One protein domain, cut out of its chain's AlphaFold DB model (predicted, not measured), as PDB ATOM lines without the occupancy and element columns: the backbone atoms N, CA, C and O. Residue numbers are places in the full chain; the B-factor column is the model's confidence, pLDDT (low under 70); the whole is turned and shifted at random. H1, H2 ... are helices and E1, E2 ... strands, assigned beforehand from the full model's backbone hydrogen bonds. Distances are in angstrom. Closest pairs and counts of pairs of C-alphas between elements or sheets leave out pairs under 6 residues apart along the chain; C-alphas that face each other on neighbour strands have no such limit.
ATOM      1  N   THR A   4     123.700 141.696  95.307       93.44
ATOM      2  CA  THR A   4     124.651 142.642  95.906       93.44
ATOM      3  C   THR A   4     125.513 141.978  96.968       93.44
ATOM      4  O   THR A   4     125.043 141.487  97.998       93.44
ATOM      5  N   TYR A   5     126.820 142.048  96.740       93.81
ATOM      6  CA  TYR A   5     127.836 141.620  97.678       93.81
ATOM      7  C   TYR A   5     128.365 142.807  98.468       93.81
ATOM      8  O   TYR A   5     128.630 143.889  97.933       93.81
ATOM      9  N   ASN A   6     128.563 142.583  99.760       92.94
ATOM     10  CA  ASN A   6     129.078 143.575 100.687       92.94
ATOM     11  C   ASN A   6     130.265 143.022 101.472       92.94
ATOM     12  O   ASN A   6     130.430 141.813 101.639       92.94
ATOM     13  N   HIS A   7     131.075 143.934 101.997       90.44
ATOM     14  CA  HIS A   7     132.074 143.629 103.004       90.44
ATOM     15  C   HIS A   7     131.619 144.086 104.381       90.44
ATOM     16  O   HIS A   7     131.408 145.276 104.621       90.44
ATOM     17  N   ARG A   8     131.590 143.142 105.320       86.69
ATOM     18  CA  ARG A   8     131.459 143.428 106.741       86.69
ATOM     19  C   ARG A   8     132.800 143.881 107.308       86.69
ATOM     20  O   ARG A   8     133.827 143.216 107.166       86.69
ATOM     21  N   HIS A   9     132.799 145.008 107.996       78.81
ATOM     22  CA  HIS A   9     133.903 145.521 108.793       78.81
ATOM     23  C   HIS A   9     133.479 145.583 110.257       78.81
ATOM     24  O   HIS A   9     132.387 146.048 110.587       78.81
ATOM     25  N   LEU A  10     134.355 145.088 111.138       73.50
ATOM     26  CA  LEU A  10     134.181 145.118 112.597       73.50
ATOM     27  C   LEU A  10     132.854 144.509 113.102       73.50
ATOM     28  O   LEU A  10     132.378 144.859 114.172       73.50
ATOM     29  N   GLY A  11     132.220 143.617 112.334       67.94
ATOM     30  CA  GLY A  11     130.971 142.951 112.725       67.94
ATOM     31  C   GLY A  11     129.694 143.796 112.611       67.94
ATOM     32  O   GLY A  11     128.608 143.220 112.616       67.94
ATOM     33  N   ILE A  12     129.791 145.114 112.428       72.69
ATOM     34  CA  ILE A  12     128.628 146.024 112.441       72.69
ATOM     35  C   ILE A  12     128.486 146.889 111.184       72.69
ATOM     36  O   ILE A  12     127.373 147.284 110.854       72.69
ATOM     37  N   PHE A  13     129.567 147.154 110.449       81.31
ATOM     38  CA  PHE A  13     129.515 148.013 109.265       81.31
ATOM     39  C   PHE A  13     129.527 147.168 107.999       81.31
ATOM     40  O   PHE A  13     130.524 146.508 107.724       81.31
ATOM     41  N   SER A  14     128.452 147.206 107.220       84.69
ATOM     42  CA  SER A  14     128.421 146.604 105.885       84.69
ATOM     43  C   SER A  14     128.692 147.688 104.842       84.69
ATOM     44  O   SER A  14     128.106 148.771 104.897       84.69
ATOM     45  N   ARG A  15     129.636 147.437 103.934       87.69
ATOM     46  CA  ARG A  15     129.981 148.346 102.835       87.69
ATOM     47  C   ARG A  15     129.732 147.655 101.493       87.69
ATOM     48  O   ARG A  15     130.265 146.557 101.317       87.69
ATOM     49  N   PRO A  16     129.030 148.302 100.545       90.12
ATOM     50  CA  PRO A  16     128.875 147.786  99.189       90.12
ATOM     51  C   PRO A  16     130.222 147.464  98.554       90.12
ATOM     52  O   PRO A  16     131.136 148.293  98.562       90.12
ATOM     53  N   LEU A  17     130.341 146.245  98.030       94.00
ATOM     54  CA  LEU A  17     131.530 145.775  97.331       94.00
ATOM     55  C   LEU A  17     131.271 145.735  95.829       94.00
ATOM     56  O   LEU A  17     131.961 146.422  95.081       94.00
ATOM     57  N   VAL A  18     130.297 144.935  95.401       95.75
ATOM     58  CA  VAL A  18     129.960 144.738  93.990       95.75
ATOM     59  C   VAL A  18     128.510 144.290  93.857       95.75
ATOM     60  O   VAL A  18     128.028 143.518  94.685       95.75
ATOM     61  N   THR A  19     127.829 144.744  92.811       95.69
ATOM     62  CA  THR A  19     126.522 144.208  92.408       95.69
ATOM     63  C   THR A  19     126.684 143.493  91.078       95.69
ATOM     64  O   THR A  19     127.234 144.078  90.150       95.69
ATOM     65  N   ILE A  20     126.232 142.246  90.989       94.19
ATOM     66  CA  ILE A  20     126.230 141.461  89.748       94.19
ATOM     67  C   ILE A  20     124.837 141.516  89.127       94.19
ATOM     68  O   ILE A  20     123.844 141.289  89.822       94.19
ATOM     69  N   GLU A  21     124.776 141.792  87.828       93.06
ATOM     70  CA  GLU A  21     123.557 141.791  87.016       93.06
ATOM     71  C   GLU A  21     123.830 141.076  85.697       93.06
ATOM     72  O   GLU A  21     124.650 141.559  84.927       93.06
ATOM     73  N   ASP A  22     123.127 139.974  85.430       86.69
ATOM     74  CA  ASP A  22     123.217 139.183  84.196       86.69
ATOM     75  C   ASP A  22     124.667 138.986  83.696       86.69
ATOM     76  O   ASP A  22     125.391 138.144  84.224       86.69
ATOM     77  N   ASP A  23     125.099 139.771  82.706       85.94
ATOM     78  CA  ASP A  23     126.408 139.715  82.042       85.94
ATOM     79  C   ASP A  23     127.407 140.799  82.503       85.94
ATOM     80  O   ASP A  23     128.495 140.965  81.935       85.94
ATOM     81  N   CYS A  24     127.042 141.579  83.517       94.06
ATOM     82  CA  CYS A  24     127.775 142.752  83.964       94.06
ATOM     83  C   CYS A  24     127.850 142.855  85.492       94.06
ATOM     84  O   CYS A  24     127.211 142.131  86.256       94.06
ATOM     85  N   PHE A  25     128.686 143.776  85.960       96.31
ATOM     86  CA  PHE A  25     128.808 144.073  87.377       96.31
ATOM     87  C   PHE A  25     129.085 145.551  87.619       96.31
ATOM     88  O   PHE A  25     129.720 146.238  86.820       96.31
ATOM     89  N   TYR A  26     128.628 146.044  88.763       96.62
ATOM     90  CA  TYR A  26     128.828 147.414  89.203       96.62
ATOM     91  C   TYR A  26     129.828 147.453  90.343       96.62
ATOM     92  O   TYR A  26     129.613 146.861  91.401       96.62
ATOM     93  N   TYR A  27     130.903 148.211  90.153       95.88
ATOM     94  CA  TYR A  27     131.903 148.474  91.179       95.88
ATOM     95  C   TYR A  27     132.149 149.977  91.279       95.88
ATOM     96  O   TYR A  27     132.464 150.633  90.287       95.88
ATOM     97  N   LYS A  28     132.004 150.539  92.489       93.25
ATOM     98  CA  LYS A  28     132.171 151.984  92.753       93.25
ATOM     99  C   LYS A  28     131.382 152.864  91.768       93.25
ATOM    100  O   LYS A  28     131.924 153.814  91.209       93.25
ATOM    101  N   ASN A  29     130.104 152.540  91.572       92.19
ATOM    102  CA  ASN A  29     129.171 153.248  90.681       92.19
ATOM    103  C   ASN A  29     129.566 153.240  89.192       92.19
ATOM    104  O   ASN A  29     129.075 154.057  88.419       92.19
ATOM    105  N   SER A  30     130.458 152.341  88.775       96.19
ATOM    106  CA  SER A  30     130.815 152.131  87.371       96.19
ATOM    107  C   SER A  30     130.386 150.728  86.949       96.19
ATOM    108  O   SER A  30     130.590 149.780  87.709       96.19
ATOM    109  N   ARG A  31     129.772 150.614  85.767       96.69
ATOM    110  CA  ARG A  31     129.397 149.339  85.146       96.69
ATOM    111  C   ARG A  31     130.600 148.762  84.402       96.69
ATOM    112  O   ARG A  31     131.276 149.504  83.696       96.69
ATOM    113  N   TYR A  32     130.808 147.462  84.538       96.81
ATOM    114  CA  TYR A  32     131.849 146.681  83.879       96.81
ATOM    115  C   TYR A  32     131.261 145.379  83.337       96.81
ATOM    116  O   TYR A  32     130.245 144.896  83.840       96.81
ATOM    117  N   THR A  33     131.919 144.788  82.352       95.81
ATOM    118  CA  THR A  33     131.637 143.431  81.867       95.81
ATOM    119  C   THR A  33     132.880 142.553  82.012       95.81
ATOM    120  O   THR A  33     133.949 143.012  82.424       95.81
ATOM    121  N   HIS A  34     132.773 141.276  81.652       94.62
ATOM    122  CA  HIS A  34     133.927 140.372  81.661       94.62
ATOM    123  C   HIS A  34     135.086 140.847  80.778       94.62
ATOM    124  O   HIS A  34     136.241 140.611  81.126       94.62
ATOM    125  N   SER A  35     134.820 141.560  79.675       95.44
ATOM    126  CA  SER A  35     135.890 142.093  78.817       95.44
ATOM    127  C   SER A  35     136.729 143.175  79.502       95.44
ATOM    128  O   SER A  35     137.850 143.440  79.074       95.44
ATOM    129  N   ASP A  36     136.216 143.780  80.575       96.88
ATOM    130  CA  ASP A  36     136.941 144.770  81.373       96.88
ATOM    131  C   ASP A  36     137.831 144.129  82.448       96.88
ATOM    132  O   ASP A  36     138.577 144.831  83.143       96.88
ATOM    133  N   ILE A  37     137.777 142.803  82.607       96.75
ATOM    134  CA  ILE A  37     138.604 142.062  83.555       96.75
ATOM    135  C   ILE A  37     139.960 141.788  82.914       96.75
ATOM    136  O   ILE A  37     140.100 141.035  81.955       96.75
ATOM    137  N   LYS A  38     141.003 142.382  83.491       96.88
ATOM    138  CA  LYS A  38     142.386 142.186  83.054       96.88
ATOM    139  C   LYS A  38     143.025 140.949  83.679       96.88
ATOM    140  O   LYS A  38     143.886 140.332  83.061       96.88
ATOM    141  N   ASN A  39     142.713 140.662  84.942       96.31
ATOM    142  CA  ASN A  39     143.273 139.528  85.675       96.31
ATOM    143  C   ASN A  39     142.427 139.220  86.918       96.31
ATOM    144  O   ASN A  39     142.017 140.147  87.619       96.31
ATOM    145  N   VAL A  40     142.268 137.938  87.238       96.88
ATOM    146  CA  VAL A  40     141.717 137.452  88.506       96.88
ATOM    147  C   VAL A  40     142.796 136.657  89.227       96.88
ATOM    148  O   VAL A  40     143.424 135.771  88.656       96.88
ATOM    149  N   ARG A  41     143.042 136.982  90.498       95.81
ATOM    150  CA  ARG A  41     144.000 136.252  91.332       95.81
ATOM    151  C   ARG A  41     143.365 135.851  92.648       95.81
ATOM    152  O   ARG A  41     142.965 136.718  93.422       95.81
ATOM    153  N   VAL A  42     143.389 134.557  92.938       93.25
ATOM    154  CA  VAL A  42     142.991 134.000  94.232       93.25
ATOM    155  C   VAL A  42     144.232 133.632  95.042       93.25
ATOM    156  O   VAL A  42     145.206 133.098  94.514       93.25
ATOM    157  N   VAL A  43     144.224 133.969  96.330       90.81
ATOM    158  CA  VAL A  43     145.284 133.637  97.293       90.81
ATOM    159  C   VAL A  43     144.675 133.184  98.621       90.81
ATOM    160  O   VAL A  43     143.575 133.602  98.978       90.81
ATOM    161  N   GLY A  44     145.411 132.376  99.386       85.88
ATOM    162  CA  GLY A  44     144.952 131.812 100.662       85.88
ATOM    163  C   GLY A  44     144.461 130.366 100.536       85.88
ATOM    164  O   GLY A  44     144.718 129.710  99.530       85.88
ATOM    165  N   GLY A  45     143.775 129.868 101.570       73.00
ATOM    166  CA  GLY A  45     143.456 128.444 101.745       73.00
ATOM    167  C   GLY A  45     144.359 127.763 102.782       73.00
ATOM    168  O   GLY A  45     145.250 128.395 103.347       73.00
ATOM    169  N   GLY A  46     144.100 126.486 103.084       71.06
ATOM    170  CA  GLY A  46     144.901 125.719 104.052       71.06
ATOM    171  C   GLY A  46     144.812 126.245 105.492       71.06
ATOM    172  O   GLY A  46     145.828 126.382 106.164       71.06
ATOM    173  N   GLY A  47     143.605 126.597 105.955       74.19
ATOM    174  CA  GLY A  47     143.372 127.155 107.296       74.19
ATOM    175  C   GLY A  47     143.474 128.684 107.395       74.19
ATOM    176  O   GLY A  47     143.264 129.238 108.472       74.19
ATOM    177  N   GLN A  48     143.755 129.382 106.289       81.06
ATOM    178  CA  GLN A  48     143.685 130.845 106.198       81.06
ATOM    179  C   GLN A  48     142.545 131.292 105.272       81.06
ATOM    180  O   GLN A  48     142.254 130.596 104.294       81.06
ATOM    181  N   PRO A  49     141.923 132.464 105.518       85.38
ATOM    182  CA  PRO A  49     140.881 132.997 104.646       85.38
ATOM    183  C   PRO A  49     141.351 133.165 103.200       85.38
ATOM    184  O   PRO A  49     142.405 133.758 102.950       85.38
ATOM    185  N   GLN A  50     140.540 132.703 102.253       91.44
ATOM    186  CA  GLN A  50     140.732 132.985 100.840       91.44
ATOM    187  C   GLN A  50     140.397 134.444 100.523       91.44
ATOM    188  O   GLN A  50     139.494 135.066 101.100       91.44
ATOM    189  N   ARG A  51     141.170 135.001  99.593       93.19
ATOM    190  CA  ARG A  51     141.026 136.361  99.084       93.19
ATOM    191  C   ARG A  51     141.151 136.346  97.573       93.19
ATOM    192  O   ARG A  51     141.966 135.606  97.030       93.19
ATOM    193  N   MET A  52     140.384 137.198  96.915       95.75
ATOM    194  CA  MET A  52     140.403 137.355  95.468       95.75
ATOM    195  C   MET A  52     140.646 138.816  95.107       95.75
ATOM    196  O   MET A  52     140.052 139.720  95.693       95.75
ATOM    197  N   GLY A  53     141.541 139.041  94.153       97.38
ATOM    198  CA  GLY A  53     141.763 140.330  93.517       97.38
ATOM    199  C   GLY A  53     141.313 140.285  92.062       97.38
ATOM    200  O   GLY A  53     141.845 139.481  91.302       97.38
ATOM    201  N   VAL A  54     140.392 141.166  91.670       97.62
ATOM    202  CA  VAL A  54     139.962 141.348  90.274       97.62
ATOM    203  C   VAL A  54     140.517 142.676  89.780       97.62
ATOM    204  O   VAL A  54     140.106 143.745  90.239       97.62
ATOM    205  N   LYS A  55     141.509 142.614  88.893       97.94
ATOM    206  CA  LYS A  55     142.123 143.793  88.281       97.94
ATOM    207  C   LYS A  55     141.369 144.141  87.007       97.94
ATOM    208  O   LYS A  55     141.237 143.295  86.127       97.94
ATOM    209  N   LEU A  56     140.943 145.391  86.900       98.06
ATOM    210  CA  LEU A  56     140.204 145.913  85.756       98.06
ATOM    211  C   LEU A  56     141.146 146.602  84.760       98.06
ATOM    212  O   LEU A  56     142.274 146.986  85.101       98.06
ATOM    213  N   VAL A  57     140.695 146.742  83.513       97.38
ATOM    214  CA  VAL A  57     141.450 147.396  82.428       97.38
ATOM    215  C   VAL A  57     141.765 148.865  82.722       97.38
ATOM    216  O   VAL A  57     142.832 149.341  82.340       97.38
ATOM    217  N   ASP A  58     140.908 149.546  83.488       96.56
ATOM    218  CA  ASP A  58     141.090 150.932  83.948       96.56
ATOM    219  C   ASP A  58     142.084 151.070  85.124       96.56
ATOM    220  O   ASP A  58     142.315 152.165  85.640       96.56
ATOM    221  N   GLY A  59     142.681 149.958  85.565       96.56
ATOM    222  CA  GLY A  59     143.646 149.911  86.659       96.56
ATOM    223  C   GLY A  59     143.030 149.784  88.052       96.56
ATOM    224  O   GLY A  59     143.781 149.594  89.015       96.56
ATOM    225  N   ARG A  60     141.699 149.830  88.196       97.12
ATOM    226  CA  ARG A  60     141.037 149.592  89.483       97.12
ATOM    227  C   ARG A  60     141.174 148.128  89.907       97.12
ATOM    228  O   ARG A  60     141.329 147.216  89.096       97.12
ATOM    229  N   LEU A  61     141.113 147.917  91.219       96.44
ATOM    230  CA  LEU A  61     141.229 146.606  91.849       96.44
ATOM    231  C   LEU A  61     140.032 146.381  92.773       96.44
ATOM    232  O   LEU A  61     139.808 147.168  93.701       96.44
ATOM    233  N   LEU A  62     139.265 145.324  92.512       96.12
ATOM    234  CA  LEU A  62     138.291 144.772  93.450       96.12
ATOM    235  C   LEU A  62     139.030 143.793  94.362       96.12
ATOM    236  O   LEU A  62     139.720 142.901  93.874       96.12
ATOM    237  N   LEU A  63     138.901 143.956  95.675       95.19
ATOM    238  CA  LEU A  63     139.444 143.018  96.654       95.19
ATOM    239  C   LEU A  63     138.278 142.362  97.375       95.19
ATOM    240  O   LEU A  63     137.482 143.064  97.989       95.19
ATOM    241  N   VAL A  64     138.206 141.039  97.319       93.94
ATOM    242  CA  VAL A  64     137.180 140.210  97.953       93.94
ATOM    243  C   VAL A  64     137.845 139.377  99.042       93.94
ATOM    244  O   VAL A  64     138.883 138.757  98.810       93.94
ATOM    245  N   ASN A  65     137.267 139.354 100.239       91.06
ATOM    246  CA  ASN A  65     137.746 138.539 101.353       91.06
ATOM    247  C   ASN A  65     136.625 137.620 101.840       91.06
ATOM    248  O   ASN A  65     135.613 138.110 102.339       91.06
ATOM    249  N   ALA A  66     136.824 136.301 101.749       89.69
ATOM    250  CA  ALA A  66     135.783 135.316 102.029       89.69
ATOM    251  C   ALA A  66     135.141 135.502 103.415       89.69
ATOM    252  O   ALA A  66     133.920 135.491 103.538       89.69
ATOM    253  N   VAL A  67     135.927 135.755 104.468       87.62
ATOM    254  CA  VAL A  67     135.393 135.891 105.844       87.62
ATOM    255  C   VAL A  67     134.592 137.173 106.087       87.62
ATOM    256  O   VAL A  67     133.830 137.249 107.057       87.62
ATOM    257  N   ALA A  68     134.786 138.185 105.242       88.81
ATOM    258  CA  ALA A  68     134.107 139.472 105.331       88.81
ATOM    259  C   ALA A  68     132.911 139.566 104.376       88.81
ATOM    260  O   ALA A  68     132.207 140.570 104.412       88.81
ATOM    261  N   LEU A  69     132.696 138.563 103.522       90.62
ATOM    262  CA  LEU A  69     131.709 138.623 102.456       90.62
ATOM    263  C   LEU A  69     130.286 138.389 102.974       90.62
ATOM    264  O   LEU A  69     130.012 137.454 103.735       90.62
ATOM    265  N   GLU A  70     129.377 139.236 102.514       90.88
ATOM    266  CA  GLU A  70     127.940 139.136 102.739       90.88
ATOM    267  C   GLU A  70     127.209 139.238 101.409       90.88
ATOM    268  O   GLU A  70     127.659 139.957 100.515       90.88
ATOM    269  N   ARG A  71     126.061 138.571 101.309       88.50
ATOM    270  CA  ARG A  71     125.136 138.668 100.179       88.50
ATOM    271  C   ARG A  71     123.800 139.166 100.701       88.50
ATOM    272  O   ARG A  71     123.243 138.546 101.605       88.50
ATOM    273  N   ASP A  72     123.345 140.312 100.203       83.12
ATOM    274  CA  ASP A  72     122.070 140.938 100.588       83.12
ATOM    275  C   ASP A  72     121.856 141.026 102.120       83.12
ATOM    276  O   ASP A  72     120.781 140.758 102.650       83.12
ATOM    277  N   GLY A  73     122.921 141.363 102.860       77.25
ATOM    278  CA  GLY A  73     122.912 141.488 104.326       77.25
ATOM    279  C   GLY A  73     123.066 140.173 105.103       77.25
ATOM    280  O   GLY A  73     123.181 140.191 106.331       77.25
ATOM    281  N   VAL A  74     123.128 139.029 104.419       83.50
ATOM    282  CA  VAL A  74     123.360 137.714 105.027       83.50
ATOM    283  C   VAL A  74     124.845 137.370 104.965       83.50
ATOM    284  O   VAL A  74     125.462 137.384 103.902       83.50
ATOM    285  N   LYS A  75     125.438 137.025 106.112       80.12
ATOM    286  CA  LYS A  75     126.827 136.555 106.177       80.12
ATOM    287  C   LYS A  75     126.906 135.083 105.779       80.12
ATOM    288  O   LYS A  75     126.152 134.258 106.296       80.12
ATOM    289  N   ALA A  76     127.868 134.737 104.928       73.88
ATOM    290  CA  ALA A  76     128.134 133.341 104.617       73.88
ATOM    291  C   ALA A  76     128.616 132.569 105.857       73.88
ATOM    292  O   ALA A  76     129.453 133.054 106.629       73.88
ATOM    293  N   LYS A  77     128.159 131.322 106.015       70.81
ATOM    294  CA  LYS A  77     128.770 130.385 106.965       70.81
ATOM    295  C   LYS A  77     130.138 129.987 106.420       70.81
ATOM    296  O   LYS A  77     130.232 129.242 105.451       70.81
ATOM    297  N   THR A  78     131.201 130.527 107.003       64.56
ATOM    298  CA  THR A  78     132.568 130.192 106.595       64.56
ATOM    299  C   THR A  78     132.976 128.874 107.244       64.56
ATOM    300  O   THR A  78     132.883 128.731 108.464       64.56
ATOM    301  N   GLY A  79     133.423 127.907 106.443       62.38
ATOM    302  CA  GLY A  79     134.020 126.685 106.972       62.38
ATOM    303  C   GLY A  79     135.384 127.014 107.573       62.38
ATOM    304  O   GLY A  79     136.273 127.468 106.857       62.38
ATOM    305  N   PHE A  80     135.564 126.793 108.878       56.75
ATOM    306  CA  PHE A  80     136.802 127.140 109.594       56.75
ATOM    307  C   PHE A  80     138.058 126.496 108.971       56.75
ATOM    308  O   PHE A  80     139.136 127.076 109.020       56.75
ATOM    309  N   LEU A  81     137.910 125.330 108.329       59.50
ATOM    310  CA  LEU A  81     139.004 124.591 107.686       59.50
ATOM    311  C   LEU A  81     139.235 124.963 106.212       59.50
ATOM    312  O   LEU A  81     140.370 124.910 105.743       59.50
ATOM    313  N   SER A  82     138.190 125.345 105.474       65.25
ATOM    314  CA  SER A  82     138.306 125.641 104.039       65.25
ATOM    315  C   SER A  82     138.771 127.073 103.767       65.25
ATOM    316  O   SER A  82     139.294 127.353 102.691       65.25
ATOM    317  N   GLY A  83     138.584 127.991 104.723       71.25
ATOM    318  CA  GLY A  83     138.928 129.406 104.554       71.25
ATOM    319  C   GLY A  83     138.077 130.128 103.500       71.25
ATOM    320  O   GLY A  83     138.325 131.297 103.219       71.25
ATOM    321  N   THR A  84     137.069 129.459 102.940       82.25
ATOM    322  CA  THR A  84     136.181 129.955 101.881       82.25
ATOM    323  C   THR A  84     134.713 129.719 102.253       82.25
ATOM    324  O   THR A  84     134.393 129.166 103.314       82.25
ATOM    325  N   ASN A  85     133.802 130.185 101.408       87.25
ATOM    326  CA  ASN A  85     132.369 129.944 101.505       87.25
ATOM    327  C   ASN A  85     131.711 130.023 100.122       87.25
ATOM    328  O   ASN A  85     132.314 130.525  99.180       87.25
ATOM    329  N   SER A  86     130.458 129.580 100.025       89.25
ATOM    330  CA  SER A  86     129.724 129.544  98.756       89.25
ATOM    331  C   SER A  86     129.648 130.900  98.050       89.25
ATOM    332  O   SER A  86     129.785 130.940  96.840       89.25
ATOM    333  N   PHE A  87     129.514 132.018  98.774       91.94
ATOM    334  CA  PHE A  87     129.443 133.348  98.150       91.94
ATOM    335  C   PHE A  87     130.774 133.755  97.514       91.94
ATOM    336  O   PHE A  87     130.796 134.452  96.503       91.94
ATOM    337  N   PHE A  88     131.894 133.344  98.111       92.75
ATOM    338  CA  PHE A  88     133.213 133.591  97.538       92.75
ATOM    339  C   PHE A  88     133.432 132.755  96.276       92.75
ATOM    340  O   PHE A  88     133.937 133.284  95.292       92.75
ATOM    341  N   GLU A  89     133.030 131.482  96.298       91.31
ATOM    342  CA  GLU A  89     133.122 130.595  95.134       91.31
ATOM    343  C   GLU A  89     132.216 131.074  93.988       91.31
ATOM    344  O   GLU A  89     132.697 131.182  92.868       91.31
ATOM    345  N   GLU A  90     130.973 131.483  94.274       91.56
ATOM    346  CA  GLU A  90     130.050 132.090  93.296       91.56
ATOM    347  C   GLU A  90     130.673 133.330  92.627       91.56
ATOM    348  O   GLU A  90     130.678 133.456  91.402       91.56
ATOM    349  N   LEU A  91     131.252 134.246  93.419       93.69
ATOM    350  CA  LEU A  91     131.960 135.408  92.875       93.69
ATOM    351  C   LEU A  91     133.188 135.009  92.059       93.69
ATOM    352  O   LEU A  91     133.487 135.661  91.060       93.69
ATOM    353  N   ARG A  92     133.932 133.988  92.498       93.31
ATOM    354  CA  ARG A  92     135.109 133.511  91.773       93.31
ATOM    355  C   ARG A  92     134.704 132.968  90.411       93.31
ATOM    356  O   ARG A  92     135.272 133.401  89.419       93.31
ATOM    357  N   GLU A  93     133.717 132.079  90.367       92.19
ATOM    358  CA  GLU A  93     133.195 131.495  89.128       92.19
ATOM    359  C   GLU A  93     132.687 132.572  88.171       92.19
ATOM    360  O   GLU A  93     133.001 132.529  86.981       92.19
ATOM    361  N   PHE A  94     131.986 133.582  88.697       93.00
ATOM    362  CA  PHE A  94     131.612 134.748  87.908       93.00
ATOM    363  C   PHE A  94     132.851 135.458  87.351       93.00
ATOM    364  O   PHE A  94     132.979 135.586  86.146       93.00
ATOM    365  N   PHE A  95     133.819 135.894  88.160       94.31
ATOM    366  CA  PHE A  95     134.928 136.699  87.624       94.31
ATOM    367  C   PHE A  95     135.939 135.927  86.772       94.31
ATOM    368  O   PHE A  95     136.513 136.510  85.852       94.31
ATOM    369  N   GLU A  96     136.188 134.651  87.066       91.19
ATOM    370  CA  GLU A  96     137.061 133.798  86.249       91.19
ATOM    371  C   GLU A  96     136.417 133.469  84.893       91.19
ATOM    372  O   GLU A  96     137.133 133.165  83.941       91.19
ATOM    373  N   GLY A  97     135.091 133.623  84.792       80.62
ATOM    374  CA  GLY A  97     134.295 133.175  83.664       80.62
ATOM    375  C   GLY A  97     134.147 131.662  83.730       80.62
ATOM    376  O   GLY A  97     135.131 130.926  83.670       80.62
TER     377      GLY A  97
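AT A GLANCE: This is residues 4 to 97 of the 100 residues of an uncharacterized protein of Alcanivorax sp (UniProt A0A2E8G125). Two antiparallel sheets meet in a V, and one helix, H1, lies in its mouth, over both. One wall is the twisted sheet of five strands, E4 - E3 - E2 - E1 - E8, and the other is the sheet of three, E5 - E6 - E7, whose edge strand E7 is the one nearest the first wall. The long link of residues 72 to 85, between E8 and H1, makes a loop at one end of the domain. The printed part has 94 residues, with eight named strands and then one named helix along the chain, E1 E2 E3 E4 E5 E6 E7 E8 H1, and its class is mostly strand. It is compact, with a radius of gyration of the C-alphas of 12.8 A, and rounded, spanning 34 by 27 by 22 A.

HOW THE PARTS SIT: Start with the larger sheet, which runs E4 (residues 30 to 33), E3 (residues 24 to 27), E2 (residues 13 to 21), E1 (residues 4 to 9) and E8 (residues 69 to 71), with E4 and E8 as edge strands. It is only just strongly twisted, its C-alphas lying up to 4.4 A off their best plane. E1 to E4 form a meander, each strand the antiparallel neighbour of the one before. Look at N 15 and O 7, 2.9 A apart, for E2 and E1; at N 26 and O 19, 2.8 A, for E3 and E2; and at N 32 and O 25, 2.8 A, for E4 and E3, each within hydrogen-bond range. The pairing of E2 is staggered: its residues 13 to 19 pair with E1 and its residues 19 to 21 with E3. E8 is the antiparallel neighbour of E1, where N 6 and O 70 are 2.9 A apart, within hydrogen-bond range. The second sheet is also a meander, of E5 (residues 37 to 45), E6 (residues 48 to 56) and E7 (residues 61 to 65). E5 and E6 form a hairpin at 173 degrees, with N 41 and O 53 2.9 A apart; E6 and E7 form another at 162 degrees, with N 64 and O 52 2.8 A apart. Between the sheets, the closest C-alphas of E3 and E7 are those of Tyr 27 and Leu 62, 7.7 A apart. H1 (residues 86 to 96) is on the larger sheet at a height of 9.2 A. It lies over E1 and only just over E2, where 3 of its C-alphas fall, and at 60.4 degrees to E1 on the local plane it runs only just across the strands. The closest C-alphas of H1 and E8 are those of Phe 87 and Arg 71, 7.1 A apart. H1 is also on one face of the sheet E5 E6 E7, giving two layers, a helix over a sheet, at a height of 9.3 A. There it stands at 31 degrees to E6 on the local plane, only just slantwise to the strands. Its closest C-alpha pair with E5 is Glu 96 and Val 40, 6.3 A. In H1 every O i to N i+4 pair is within hydrogen-bond range.

IN THESE COORDINATES: Find C-alpha 4 at (124.651, 142.642, 95.906); from there E1 runs 16.1 A to His 9. E2 covers 23.9 A, while E3 and E4 cover 10.1 A and 10.3 A. C-alpha 37 at (138.604, 142.062, 83.555) begins E5, 23.2 A long; E6 covers 25.6 A, E7 12.9 A and E8 7.0 A. H1 covers 15.1 A and ends at C-alpha 96, (137.061, 133.798, 86.249).

THE WHOLE: The two C-alphas farthest apart, those of Asp 58 and Leu 81, are 35.5 A apart. The printed part runs from 4 to 97 with no cut. The link from E8 to H1 is long, and the other links are tight. In that long link, residues 74 to 75 make a short antiparallel pairing with residues 70 to 71 of E8. The mean pLDDT of the printed part is 88.3, and residue 11 and residues 78 to 82 are under 70.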